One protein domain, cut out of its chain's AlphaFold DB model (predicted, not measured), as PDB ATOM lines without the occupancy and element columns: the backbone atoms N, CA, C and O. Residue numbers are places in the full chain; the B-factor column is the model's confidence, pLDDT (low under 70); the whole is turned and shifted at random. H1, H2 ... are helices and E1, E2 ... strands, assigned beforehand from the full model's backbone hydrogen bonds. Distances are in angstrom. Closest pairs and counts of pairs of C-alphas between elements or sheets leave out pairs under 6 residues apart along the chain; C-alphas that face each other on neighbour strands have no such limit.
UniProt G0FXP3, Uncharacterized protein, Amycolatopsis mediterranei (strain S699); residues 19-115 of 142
ATOM      1  N   TRP A  19     131.764 132.937 102.974       81.06
ATOM      2  CA  TRP A  19     132.128 132.434 101.646       81.06
ATOM      3  C   TRP A  19     131.185 132.903 100.531       81.06
ATOM      4  O   TRP A  19     131.512 132.748  99.362       81.06
ATOM      5  N   GLU A  20     130.024 133.485 100.854       87.56
ATOM      6  CA  GLU A  20     129.175 134.130  99.846       87.56
ATOM      7  C   GLU A  20     129.777 135.417  99.287       87.56
ATOM      8  O   GLU A  20     129.307 135.881  98.251       87.56
ATOM      9  N   PHE A  21     130.758 136.020  99.957       89.75
ATOM     10  CA  PHE A  21     131.402 137.247  99.491       89.75
ATOM     11  C   PHE A  21     132.763 137.004  98.853       89.75
ATOM     12  O   PHE A  21     133.247 137.885  98.151       89.75
ATOM     13  N   ASP A  22     133.353 135.827  99.048       91.00
ATOM     14  CA  ASP A  22     134.647 135.494  98.462       91.00
ATOM     15  C   ASP A  22     134.613 135.577  96.928       91.00
ATOM     16  O   ASP A  22     133.691 135.073  96.280       91.00
ATOM     17  N   GLY A  23     135.594 136.269  96.350       91.50
ATOM     18  CA  GLY A  23     135.703 136.510  94.914       91.50
ATOM     19  C   GLY A  23     134.649 137.460  94.336       91.50
ATOM     20  O   GLY A  23     134.548 137.595  93.113       91.50
ATOM     21  N   ARG A  24     133.826 138.123  95.161       95.12
ATOM     22  CA  ARG A  24     132.794 139.033  94.647       95.12
ATOM     23  C   ARG A  24     133.343 140.413  94.340       95.12
ATOM     24  O   ARG A  24     134.160 140.970  95.070       95.12
ATOM     25  N   VAL A  25     132.786 140.994  93.279       95.62
ATOM     26  CA  VAL A  25     133.004 142.386  92.894       95.62
ATOM     27  C   VAL A  25     131.720 143.184  93.102       95.62
ATOM     28  O   VAL A  25     130.633 142.741  92.718       95.62
ATOM     29  N   ALA A  26     131.839 144.379  93.670       96.62
ATOM     30  CA  ALA A  26     130.772 145.373  93.719       96.62
ATOM     31  C   ALA A  26     131.179 146.660  93.004       96.62
ATOM     32  O   ALA A  26     132.341 147.065  93.057       96.62
ATOM     33  N   SER A  27     130.210 147.345  92.395       95.94
ATOM     34  CA  SER A  27     130.356 148.770  92.108       95.94
ATOM     35  C   SER A  27     130.182 149.567  93.399       95.94
ATOM     36  O   SER A  27     129.305 149.290  94.219       95.94
ATOM     37  N   MET A  28     131.049 150.556  93.587       95.88
ATOM     38  CA  MET A  28     131.098 151.402  94.773       95.88
ATOM     39  C   MET A  28     130.578 152.781  94.423       95.88
ATOM     40  O   MET A  28     131.098 153.431  93.512       95.88
ATOM     41  N   ARG A  29     129.580 153.253  95.170       95.38
ATOM     42  CA  ARG A  29     128.962 154.564  94.963       95.38
ATOM     43  C   ARG A  29     129.067 155.425  96.206       95.38
ATOM     44  O   ARG A  29     129.046 154.932  97.330       95.38
ATOM     45  N   ARG A  30     129.151 156.731  95.989       92.75
ATOM     46  CA  ARG A  30     129.093 157.750  97.036       92.75
ATOM     47  C   ARG A  30     128.280 158.926  96.527       92.75
ATOM     48  O   ARG A  30     128.472 159.355  95.392       92.75
ATOM     49  N   ASP A  31     127.372 159.436  97.354       91.38
ATOM     50  CA  ASP A  31     126.520 160.580  97.002       91.38
ATOM     51  C   ASP A  31     125.784 160.365  95.656       91.38
ATOM     52  O   ASP A  31     125.635 161.276  94.841       91.38
ATOM     53  N   GLY A  32     125.383 159.112  95.389       84.81
ATOM     54  CA  GLY A  32     124.717 158.686  94.152       84.81
ATOM     55  C   GLY A  32     125.624 158.519  92.926       84.81
ATOM     56  O   GLY A  32     125.121 158.196  91.851       84.81
ATOM     57  N   ARG A  33     126.941 158.710  93.049       88.69
ATOM     58  CA  ARG A  33     127.897 158.642  91.933       88.69
ATOM     59  C   ARG A  33     128.797 157.424  92.026       88.69
ATOM     60  O   ARG A  33     129.299 157.114  93.105       88.69
ATOM     61  N   ASP A  34     129.060 156.805  90.885       89.19
ATOM     62  CA  ASP A  34     130.024 155.715  90.784       89.19
ATOM     63  C   ASP A  34     131.434 156.227  91.070       89.19
ATOM     64  O   ASP A  34     131.899 157.220  90.508       89.19
ATOM     65  N   CYS A  35     132.096 155.550  91.997       91.12
ATOM     66  CA  CYS A  35     133.413 155.908  92.500       91.12
ATOM     67  C   CYS A  35     134.448 154.814  92.237       91.12
ATOM     68  O   CYS A  35     135.633 155.063  92.435       91.12
ATOM     69  N   GLY A  36     134.035 153.628  91.792       94.00
ATOM     70  CA  GLY A  36     134.936 152.545  91.419       94.00
ATOM     71  C   GLY A  36     134.397 151.178  91.806       94.00
ATOM     72  O   GLY A  36     133.185 150.974  91.803       94.00
ATOM     73  N   TYR A  37     135.299 150.258  92.143       95.44
ATOM     74  CA  TYR A  37     134.974 148.854  92.375       95.44
ATOM     75  C   TYR A  37     135.630 148.311  93.632       95.44
ATOM     76  O   TYR A  37     136.791 148.610  93.905       95.44
ATOM     77  N   LEU A  38     134.889 147.480  94.353       96.31
ATOM     78  CA  LEU A  38     135.367 146.709  95.492       96.31
ATOM     79  C   LEU A  38     135.511 145.253  95.070       96.31
ATOM     80  O   LEU A  38     134.572 144.700  94.504       96.31
ATOM     81  N   PHE A  39     136.645 144.642  95.378       95.19
ATOM     82  CA  PHE A  39     136.856 143.204  95.302       95.19
ATOM     83  C   PHE A  39     137.057 142.643  96.708       95.19
ATOM     84  O   PHE A  39     137.691 143.280  97.553       95.19
ATOM     85  N   VAL A  40     136.482 141.472  96.961       93.38
ATOM     86  CA  VAL A  40     136.491 140.822  98.270       93.38
ATOM     87  C   VAL A  40     137.207 139.488  98.155       93.38
ATOM     88  O   VAL A  40     136.822 138.642  97.355       93.38
ATOM     89  N   THR A  41     138.219 139.290  98.989       91.50
ATOM     90  CA  THR A  41     138.842 137.987  99.223       91.50
ATOM     91  C   THR A  41     138.562 137.580 100.657       91.50
ATOM     92  O   THR A  41     138.821 138.354 101.582       91.50
ATOM     93  N   ALA A  42     138.021 136.384 100.849       87.94
ATOM     94  CA  ALA A  42     137.778 135.831 102.169       87.94
ATOM     95  C   ALA A  42     138.724 134.654 102.410       87.94
ATOM     96  O   ALA A  42     138.673 133.636 101.723       87.94
ATOM     97  N   GLU A  43     139.589 134.775 103.410       83.06
ATOM     98  CA  GLU A  43     140.516 133.717 103.782       83.06
ATOM     99  C   GLU A  43     139.975 132.974 105.002       83.06
ATOM    100  O   GLU A  43     139.704 133.549 106.059       83.06
ATOM    101  N   THR A  44     139.826 131.656 104.865       68.31
ATOM    102  CA  THR A  44     139.581 130.809 106.031       68.31
ATOM    103  C   THR A  44     140.924 130.557 106.698       68.31
ATOM    104  O   THR A  44     141.748 129.796 106.188       68.31
ATOM    105  N   THR A  45     141.161 131.221 107.823       62.56
ATOM    106  CA  THR A  45     142.301 130.920 108.688       62.56
ATOM    107  C   THR A  45     142.054 129.602 109.435       62.56
ATOM    108  O   THR A  45     140.990 128.992 109.321       62.56
ATOM    109  N   GLU A  46     143.082 129.094 110.119       65.81
ATOM    110  CA  GLU A  46     143.094 127.784 110.787       65.81
ATOM    111  C   GLU A  46     141.794 127.445 111.555       65.81
ATOM    112  O   GLU A  46     141.112 128.346 112.051       65.81
ATOM    113  N   PRO A  47     141.442 126.151 111.715       59.81
ATOM    114  CA  PRO A  47     140.238 125.754 112.442       59.81
ATOM    115  C   PRO A  47     140.155 126.399 113.837       59.81
ATOM    116  O   PRO A  47     140.957 126.090 114.715       59.81
ATOM    117  N   GLY A  48     139.156 127.264 114.043       61.38
ATOM    118  CA  GLY A  48     138.939 127.993 115.300       61.38
ATOM    119  C   GLY A  48     139.301 129.481 115.263       61.38
ATOM    120  O   GLY A  48     139.034 130.174 116.243       61.38
ATOM    121  N   SER A  49     139.855 129.973 114.156       63.66
ATOM    122  CA  SER A  49     140.132 131.395 113.938       63.66
ATOM    123  C   SER A  49     138.940 132.128 113.321       63.66
ATOM    124  O   SER A  49     138.101 131.528 112.640       63.66
ATOM    125  N   ALA A  50     138.854 133.434 113.583       64.62
ATOM    126  CA  ALA A  50     137.866 134.295 112.950       64.62
ATOM    127  C   ALA A  50     138.138 134.401 111.435       64.62
ATOM    128  O   ALA A  50     139.299 134.381 111.010       64.62
ATOM    129  N   PRO A  51     137.081 134.483 110.611       68.38
ATOM    130  CA  PRO A  51     137.217 134.730 109.182       68.38
ATOM    131  C   PRO A  51     137.993 136.026 108.914       68.38
ATOM    132  O   PRO A  51     137.654 137.058 109.486       68.38
ATOM    133  N   ALA A  52     138.994 135.984 108.030       82.19
ATOM    134  CA  ALA A  52     139.746 137.172 107.637       82.19
ATOM    135  C   ALA A  52     139.271 137.658 106.264       82.19
ATOM    136  O   ALA A  52     139.249 136.892 105.298       82.19
ATOM    137  N   PHE A  53     138.920 138.938 106.164       86.88
ATOM    138  CA  PHE A  53     138.594 139.564 104.886       86.88
ATOM    139  C   PHE A  53     139.728 140.469 104.432       86.88
ATOM    140  O   PHE A  53     140.214 141.314 105.186       86.88
ATOM    141  N   THR A  54     140.087 140.352 103.159       89.88
ATOM    142  CA  THR A  54     140.833 141.384 102.444       89.88
ATOM    143  C   THR A  54     139.890 142.056 101.464       89.88
ATOM    144  O   THR A  54     139.322 141.415 100.579       89.88
ATOM    145  N   LEU A  55     139.707 143.359 101.643       91.81
ATOM    146  CA  LEU A  55     138.926 144.188 100.744       91.81
ATOM    147  C   LEU A  55     139.874 145.043  99.917       91.81
ATOM    148  O   LEU A  55     140.765 145.697 100.457       91.81
ATOM    149  N   GLU A  56     139.648 145.087  98.614       93.12
ATOM    150  CA  GLU A  56     140.457 145.855  97.678       93.12
ATOM    151  C   GLU A  56     139.566 146.840  96.928       93.12
ATOM    152  O   GLU A  56     138.585 146.456  96.298       93.12
ATOM    153  N   PHE A  57     139.910 148.122  96.964       92.06
ATOM    154  CA  PHE A  57     139.147 149.194  96.339       92.06
ATOM    155  C   PHE A  57     139.966 149.856  95.230       92.06
ATOM    156  O   PHE A  57     140.962 150.543  95.473       92.06
ATOM    157  N   LEU A  58     139.495 149.688  93.995       91.25
ATOM    158  CA  LEU A  58     139.942 150.435  92.831       91.25
ATOM    159  C   LEU A  58     139.021 151.642  92.609       91.25
ATOM    160  O   LEU A  58     137.888 151.497  92.155       91.25
ATOM    161  N   ARG A  59     139.503 152.844  92.926       88.31
ATOM    162  CA  ARG A  59     138.731 154.091  92.930       88.31
ATOM    163  C   ARG A  59     139.079 154.999  91.752       88.31
ATOM    164  O   ARG A  59     140.255 155.238  91.476       88.31
ATOM    165  N   ALA A  60     138.065 155.574  91.119       82.81
ATOM    166  CA  ALA A  60     138.231 156.599  90.099       82.81
ATOM    167  C   ALA A  60     138.825 157.887  90.702       82.81
ATOM    168  O   ALA A  60     138.443 158.347  91.780       82.81
ATOM    169  N   GLY A  61     139.802 158.452  90.005       77.25
ATOM    170  CA  GLY A  61     140.485 159.694  90.338       77.25
ATOM    171  C   GLY A  61     140.077 160.861  89.447       77.25
ATOM    172  O   GLY A  61     139.119 160.791  88.684       77.25
ATOM    173  N   ALA A  62     140.835 161.955  89.520       75.62
ATOM    174  CA  ALA A  62     140.688 163.045  88.562       75.62
ATOM    175  C   ALA A  62     141.225 162.633  87.176       75.62
ATOM    176  O   ALA A  62     142.313 162.055  87.064       75.62
ATOM    177  N   GLY A  63     140.479 162.979  86.123       76.62
ATOM    178  CA  GLY A  63     140.794 162.588  84.747       76.62
ATOM    179  C   GLY A  63     140.675 161.075  84.545       76.62
ATOM    180  O   GLY A  63     139.790 160.448  85.110       76.62
ATOM    181  N   ASP A  64     141.606 160.490  83.790       70.50
ATOM    182  CA  ASP A  64     141.641 159.045  83.502       70.50
ATOM    183  C   ASP A  64     142.450 158.246  84.551       70.50
ATOM    184  O   ASP A  64     143.007 157.180  84.278       70.50
ATOM    185  N   THR A  65     142.583 158.784  85.767       75.31
ATOM    186  CA  THR A  65     143.416 158.188  86.822       75.31
ATOM    187  C   THR A  65     142.602 157.230  87.680       75.31
ATOM    188  O   THR A  65     141.461 157.522  88.019       75.31
ATOM    189  N   TRP A  66     143.218 156.129  88.106       79.50
ATOM    190  CA  TRP A  66     142.651 155.192  89.073       79.50
ATOM    191  C   TRP A  66     143.597 155.011  90.259       79.50
ATOM    192  O   TRP A  66     144.819 155.011  90.091       79.50
ATOM    193  N   TYR A  67     143.027 154.865  91.451       83.06
ATOM    194  CA  TYR A  67     143.738 154.674  92.708       83.06
ATOM    195  C   TYR A  67     143.376 153.327  93.305       83.06
ATOM    196  O   TYR A  67     142.202 153.004  93.426       83.06
ATOM    197  N   TYR A  68     144.386 152.575  93.711       85.81
ATOM    198  CA  TYR A  68     144.210 151.318  94.416       85.81
ATOM    199  C   TYR A  68     144.471 151.528  95.909       85.81
ATOM    200  O   TYR A  68     145.429 152.212  96.280       85.81
ATOM    201  N   SER A  69     143.630 150.936  96.748       85.56
ATOM    202  CA  SER A  69     143.852 150.796  98.187       85.56
ATOM    203  C   SER A  69     143.207 149.515  98.676       85.56
ATOM    204  O   SER A  69     142.148 149.151  98.178       85.56
ATOM    205  N   ASP A  70     143.774 148.901  99.695       88.94
ATOM    206  CA  ASP A  70     143.237 147.736 100.378       88.94
ATOM    207  C   ASP A  70     143.024 148.021 101.871       88.94
ATOM    208  O   ASP A  70     143.533 148.998 102.438       88.94
ATOM    209  N   ARG A  71     142.205 147.181 102.500       87.75
ATOM    210  CA  ARG A  71     142.162 147.017 103.952       87.75
ATOM    211  C   ARG A  71     141.989 145.534 104.253       87.75
ATOM    212  O   ARG A  71     141.187 144.858 103.609       87.75
ATOM    213  N   THR A  72     142.728 145.053 105.238       84.31
ATOM    214  CA  THR A  72     142.534 143.716 105.792       84.31
ATOM    215  C   THR A  72     141.926 143.879 107.161       84.31
ATOM    216  O   THR A  72     142.421 144.671 107.966       84.31
ATOM    217  N   ASP A  73     140.864 143.128 107.403       71.44
ATOM    218  CA  ASP A  73     140.182 143.119 108.676       71.44
ATOM    219  C   ASP A  73     140.308 141.729 109.312       71.44
ATOM    220  O   ASP A  73     139.650 140.782 108.864       71.44
ATOM    221  N   PRO A  74     141.243 141.560 110.266       57.69
ATOM    222  CA  PRO A  74     141.560 140.253 110.820       57.69
ATOM    223  C   PRO A  74     140.544 139.753 111.857       57.69
ATOM    224  O   PRO A  74     140.626 138.582 112.219       57.69
ATOM    225  N   ASP A  75     139.618 140.594 112.338       57.09
ATOM    226  CA  ASP A  75     138.874 140.327 113.579       57.09
ATOM    227  C   ASP A  75     137.348 140.529 113.496       57.09
ATOM    228  O   ASP A  75     136.720 140.641 114.551       57.09
ATOM    229  N   ASP A  76     136.709 140.571 112.314       61.62
ATOM    230  CA  ASP A  76     135.439 141.314 112.259       61.62
ATOM    231  C   ASP A  76     134.167 140.623 111.756       61.62
ATOM    232  O   ASP A  76     134.010 140.205 110.603       61.62
ATOM    233  N   TYR A  77     133.187 140.632 112.662       61.88
ATOM    234  CA  TYR A  77     131.767 140.494 112.364       61.88
ATOM    235  C   TYR A  77     131.224 141.746 111.656       61.88
ATOM    236  O   TYR A  77     130.271 141.632 110.879       61.88
ATOM    237  N   ASP A  78     131.821 142.922 111.880       79.44
ATOM    238  CA  ASP A  78     131.370 144.179 111.287       79.44
ATOM    239  C   ASP A  78     131.616 144.183 109.777       79.44
ATOM    240  O   ASP A  78     130.713 144.555 109.030       79.44
ATOM    241  N   THR A  79     132.731 143.625 109.284       86.31
ATOM    242  CA  THR A  79     132.937 143.471 107.832       86.31
ATOM    243  C   THR A  79     131.854 142.590 107.187       86.31
ATOM    244  O   THR A  79     131.332 142.939 106.126       86.31
ATOM    245  N   ILE A  80     131.420 141.490 107.818       86.75
ATOM    246  CA  ILE A  80     130.297 140.682 107.294       86.75
ATOM    247  C   ILE A  80     129.000 141.494 107.275       86.75
ATOM    248  O   ILE A  80     128.224 141.397 106.315       86.75
ATOM    249  N   ALA A  81     128.749 142.287 108.318       87.00
ATOM    250  CA  ALA A  81     127.572 143.140 108.402       87.00
ATOM    251  C   ALA A  81     127.585 144.243 107.328       87.00
ATOM    252  O   ALA A  81     126.560 144.458 106.680       87.00
ATOM    253  N   GLU A  82     128.732 144.877 107.082       91.31
ATOM    254  CA  GLU A  82     128.945 145.863 106.016       91.31
ATOM    255  C   GLU A  82     128.692 145.252 104.631       91.31
ATOM    256  O   GLU A  82     127.868 145.749 103.858       91.31
ATOM    257  N   LEU A  83     129.329 144.112 104.335       91.75
ATOM    258  CA  LEU A  83     129.177 143.397 103.063       91.75
ATOM    259  C   LEU A  83     127.730 142.927 102.837       91.75
ATOM    260  O   LEU A  83     127.194 143.017 101.727       91.75
ATOM    261  N   SER A  84     127.068 142.452 103.893       90.94
ATOM    262  CA  SER A  84     125.666 142.026 103.843       90.94
ATOM    263  C   SER A  84     124.703 143.200 103.678       90.94
ATOM    264  O   SER A  84     123.706 143.067 102.966       90.94
ATOM    265  N   GLY A  85     124.993 144.329 104.330       90.56
ATOM    266  CA  GLY A  85     124.203 145.557 104.268       90.56
ATOM    267  C   GLY A  85     124.415 146.362 102.987       90.56
ATOM    268  O   GLY A  85     123.532 147.126 102.608       90.56
ATOM    269  N   GLY A  86     125.547 146.166 102.308       92.75
ATOM    270  CA  GLY A  86     125.932 146.950 101.139       92.75
ATOM    271  C   GLY A  86     126.379 148.370 101.490       92.75
ATOM    272  O   GLY A  86     126.377 149.224 100.615       92.75
ATOM    273  N   GLU A  87     126.757 148.631 102.740       94.94
ATOM    274  CA  GLU A  87     127.301 149.911 103.198       94.94
ATOM    275  C   GLU A  87     128.689 149.640 103.777       94.94
ATOM    276  O   GLU A  87     128.815 148.908 104.753       94.94
ATOM    277  N   ILE A  88     129.723 150.188 103.144       92.69
ATOM    278  CA  ILE A  88     131.132 149.897 103.427       92.69
ATOM    279  C   ILE A  88     131.796 151.158 103.979       92.69
ATOM    280  O   ILE A  88     131.793 152.192 103.300       92.69
ATOM    281  N   ASP A  89     132.401 151.092 105.169       91.00
ATOM    282  CA  ASP A  89     133.152 152.223 105.726       91.00
ATOM    283  C   ASP A  89     134.628 152.206 105.311       91.00
ATOM    284  O   ASP A  89     135.483 151.558 105.905       91.00
ATOM    285  N   TRP A  90     134.990 152.983 104.300       90.56
ATOM    286  CA  TRP A  90     136.377 153.073 103.866       90.56
ATOM    287  C   TRP A  90     137.124 154.199 104.591       90.56
ATOM    288  O   TRP A  90     137.161 155.340 104.125       90.56
ATOM    289  N   TYR A  91     137.748 153.867 105.726       87.25
ATOM    290  CA  TYR A  91     138.533 154.794 106.555       87.25
ATOM    291  C   TYR A  91     137.734 156.042 106.987       87.25
ATOM    292  O   TYR A  91     138.193 157.178 106.823       87.25
ATOM    293  N   GLY A  92     136.522 155.843 107.517       87.38
ATOM    294  CA  GLY A  92     135.618 156.917 107.945       87.38
ATOM    295  C   GLY A  92     134.834 157.572 106.804       87.38
ATOM    296  O   GLY A  92     134.262 158.649 106.986       87.38
ATOM    297  N   THR A  93     134.842 156.970 105.613       90.00
ATOM    298  CA  THR A  93     134.033 157.390 104.465       90.00
ATOM    299  C   THR A  93     133.111 156.254 104.049       90.00
ATOM    300  O   THR A  93     133.577 155.246 103.528       90.00
ATOM    301  N   SER A  94     131.801 156.451 104.183       93.31
ATOM    302  CA  SER A  94     130.806 155.456 103.780       93.31
ATOM    303  C   SER A  94     130.594 155.412 102.263       93.31
ATOM    304  O   SER A  94     130.510 156.452 101.596       93.31
ATOM    305  N   TYR A  95     130.467 154.199 101.735       95.06
ATOM    306  CA  TYR A  95     130.147 153.899 100.344       95.06
ATOM    307  C   TYR A  95     129.019 152.875 100.276       95.06
ATOM    308  O   TYR A  95     129.055 151.876 100.988       95.06
ATOM    309  N   SER A  96     128.092 153.058  99.341       96.75
ATOM    310  CA  SER A  96     127.104 152.027  99.028       96.75
ATOM    311  C   SER A  96     127.665 151.076  97.966       96.75
ATOM    312  O   SER A  96     128.097 151.530  96.899       96.75
ATOM    313  N   ALA A  97     127.623 149.776  98.229       95.69
ATOM    314  CA  ALA A  97     128.086 148.707  97.357       95.69
ATOM    315  C   ALA A  97     126.909 148.030  96.641       95.69
ATOM    316  O   ALA A  97     125.929 147.613  97.257       95.69
ATOM    317  N   SER A  98     127.012 147.887  95.321       95.75
ATOM    318  CA  SER A  98     126.073 147.107  94.510       95.75
ATOM    319  C   SER A  98     126.804 145.941  93.859       95.75
ATOM    320  O   SER A  98     127.676 146.131  93.014       95.75
ATOM    321  N   TRP A  99     126.467 144.721  94.276       95.31
ATOM    322  CA  TRP A  99     127.137 143.516  93.801       95.31
ATOM    323  C   TRP A  99     126.900 143.279  92.310       95.31
ATOM    324  O   TRP A  99     125.751 143.205  91.868       95.31
ATOM    325  N   LEU A 100     127.985 143.113  91.556       94.25
ATOM    326  CA  LEU A 100     127.914 142.899  90.116       94.25
ATOM    327  C   LEU A 100     127.472 141.465  89.779       94.25
ATOM    328  O   LEU A 100     127.757 140.526  90.536       94.25
ATOM    329  N   PRO A 101     126.802 141.265  88.631       93.50
ATOM    330  CA  PRO A 101     126.632 139.944  88.037       93.50
ATOM    331  C   PRO A 101     127.988 139.298  87.714       93.50
ATOM    332  O   PRO A 101     128.948 139.990  87.390       93.50
ATOM    333  N   GLU A 102     128.058 137.964  87.725       89.06
ATOM    334  CA  GLU A 102     129.314 137.211  87.547       89.06
ATOM    335  C   GLU A 102     130.087 137.584  86.266       89.06
ATOM    336  O   GLU A 102     131.311 137.683  86.287       89.06
ATOM    337  N   GLY A 103     129.383 137.819  85.153       88.25
ATOM    338  CA  GLY A 103     130.013 138.201  83.885       88.25
ATOM    339  C   GLY A 103     130.759 139.535  83.970       88.25
ATOM    340  O   GLY A 103     131.923 139.607  83.592       88.25
ATOM    341  N   GLU A 104     130.109 140.559  84.526       89.06
ATOM    342  CA  GLU A 104     130.709 141.884  84.732       89.06
ATOM    343  C   GLU A 104     131.811 141.834  85.795       89.06
ATOM    344  O   GLU A 104     132.873 142.432  85.627       89.06
ATOM    345  N   ALA A 105     131.596 141.068  86.869       89.69
ATOM    346  CA  ALA A 105     132.581 140.890  87.928       89.69
ATOM    347  C   ALA A 105     133.909 140.341  87.385       89.69
ATOM    348  O   ALA A 105     134.959 140.894  87.698       89.69
ATOM    349  N   ARG A 106     133.877 139.325  86.511       88.31
ATOM    350  CA  ARG A 106     135.091 138.729  85.921       88.31
ATOM    351  C   ARG A 106     135.903 139.703  85.070       88.31
ATOM    352  O   ARG A 106     137.130 139.621  85.045       88.31
ATOM    353  N   GLU A 107     135.243 140.612  84.353       86.44
ATOM    354  CA  GLU A 107     135.941 141.641  83.574       86.44
ATOM    355  C   GLU A 107     136.707 142.599  84.492       86.44
ATOM    356  O   GLU A 107     137.825 143.011  84.174       86.44
ATOM    357  N   ILE A 108     136.123 142.909  85.650       87.75
ATOM    358  CA  ILE A 108     136.688 143.828  86.632       87.75
ATOM    359  C   ILE A 108     137.756 143.162  87.517       87.75
ATOM    360  O   ILE A 108     138.780 143.774  87.820       87.75
ATOM    361  N   GLU A 109     137.570 141.899  87.892       87.81
ATOM    362  CA  GLU A 109     138.497 141.117  88.722       87.81
ATOM    363  C   GLU A 109     139.922 141.112  88.147       87.81
ATOM    364  O   GLU A 109     140.909 141.218  88.874       87.81
ATOM    365  N   ALA A 110     140.053 141.110  86.817       83.94
ATOM    366  CA  ALA A 110     141.346 141.169  86.142       83.94
ATOM    367  C   ALA A 110     142.182 142.420  86.487       83.94
ATOM    368  O   ALA A 110     143.402 142.386  86.306       83.94
ATOM    369  N   PHE A 111     141.572 143.507  86.969       82.31
ATOM    370  CA  PHE A 111     142.288 144.707  87.426       82.31
ATOM    371  C   PHE A 111     142.830 144.580  88.854       82.31
ATOM    372  O   PHE A 111     143.724 145.339  89.229       82.31
ATOM    373  N   PHE A 112     142.332 143.612  89.624       84.00
ATOM    374  CA  PHE A 112     142.801 143.303  90.971       84.00
ATOM    375  C   PHE A 112     143.927 142.264  90.975       84.00
ATOM    376  O   PHE A 112     144.564 142.070  91.997       84.00
ATOM    377  N   ASP A 113     144.285 141.653  89.847       80.69
ATOM    378  CA  ASP A 113     145.410 140.710  89.764       80.69
ATOM    379  C   ASP A 113     146.769 141.400  90.053       80.69
ATOM    380  O   ASP A 113     147.172 142.280  89.280       80.69
ATOM    381  N   PRO A 114     147.522 140.998  91.105       67.31
ATOM    382  CA  PRO A 114     148.827 141.567  91.462       67.31
ATOM    383  C   PRO A 114     149.820 141.646  90.302       67.31
ATOM    384  O   PRO A 114     150.548 142.633  90.183       67.31
ATOM    385  N   GLY A 115     149.814 140.656  89.402       64.69
ATOM    386  CA  GLY A 115     150.689 140.625  88.228       64.69
ATOM    387  C   GLY A 115     150.354 141.693  87.180       64.69
ATOM    388  O   GLY A 115     151.172 141.998  86.311       64.69
TER     389      GLY A 115
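AT A GLANCE: This is residues 19 to 115 of the 142 residues of an uncharacterized protein of Amycolatopsis mediterranei (strain S699) (UniProt G0FXP3). The core is a strongly twisted six-stranded sheet, curled like part of a barrel, with the long strands E2, E3 and E4 running along the longest axis. H2 packs across E1 and E2, while H1 sits by E5 and E6 and reaches toward E3; the turns at Gly 48 and Gly 63 make the two far ends. The printed part has 97 residues, with E1, E2, E3, E4, H1, E5, E6 and H2 along the chain; the sheet's order is E4, E3, E2, E1, E6, E5, antiparallel throughout, and the class is mixed, helices and strands. It is compact, with a radius of gyration of the C-alphas of 13.3 A, and elongated in outline, spanning 46 by 30 by 22 A.

IN THESE COORDINATES: Find C-alpha 25 at (133.004, 142.386, 92.894), where E1 begins and runs to residue 30. E2, residues 33 to 43, covers 30.3 A from first to last C-alpha and ends at (140.516, 133.717, 103.782). E3, residues 52 to 60, covers 26.2 A, and E4, residues 66 to 73, covers 23.2 A. Next come H1, residues 77 to 85 and 12.2 A long, E5, residues 87 to 89, and E6, residues 94 to 99. H2, residues 102 to 109, is 10.0 A long and ends with C-alpha 109 at (138.497, 141.117, 88.722).

HOW THE PARTS SIT: Start with E1 to E4, a meander, each strand the antiparallel neighbour of the one before. In the hairpin E1 and E2, look for N 28 and O 36, 2.8 A apart; in the hairpin E2 and E3, for N 39 and O 56, 2.8 A apart; in the hairpin E3 and E4, for N 57 and O 69, 2.7 A apart. E6 is staggered: its residues 96 to 99 pair with E1, with N 96 and O 29 at 2.9 A, and its residues 94 to 96 pair with E5, with N 88 and O 95 at 2.8 A. The edge strands are E4 and E5, which are apart. H1 is on the sheet at a height of 7.5 A, only just over E5 with 3 of its C-alphas, and runs along the strands at 16 degrees to E5 on the local plane; the closest C-alphas of the two are those of Glu 82 and Ile 88, 5.3 A apart. H2 is on the sheet at a height of 9.1 A, only just over E1 and E2 with 3 C-alphas each, and runs across the strands at 77 degrees to E1 on the local plane; its closest C-alpha pair with E1 is Ala 105 and Val 25, 5.2 A apart. H1 and H2 are apart. In H1 every O i to N i+4 pair is within hydrogen-bond range, in H2 3 of 4.

THE WHOLE: The two C-alphas farthest apart are those of Gly 48 and Gly 63, at 46.2 A. The printed part has no cut and no long link; the link from E2 to E3, 8 residues, is short and the others are tight. Mean pLDDT of the printed part is 85.0; look for values under 70 at residues 44 to 51, 74 to 77 and 114 to 115.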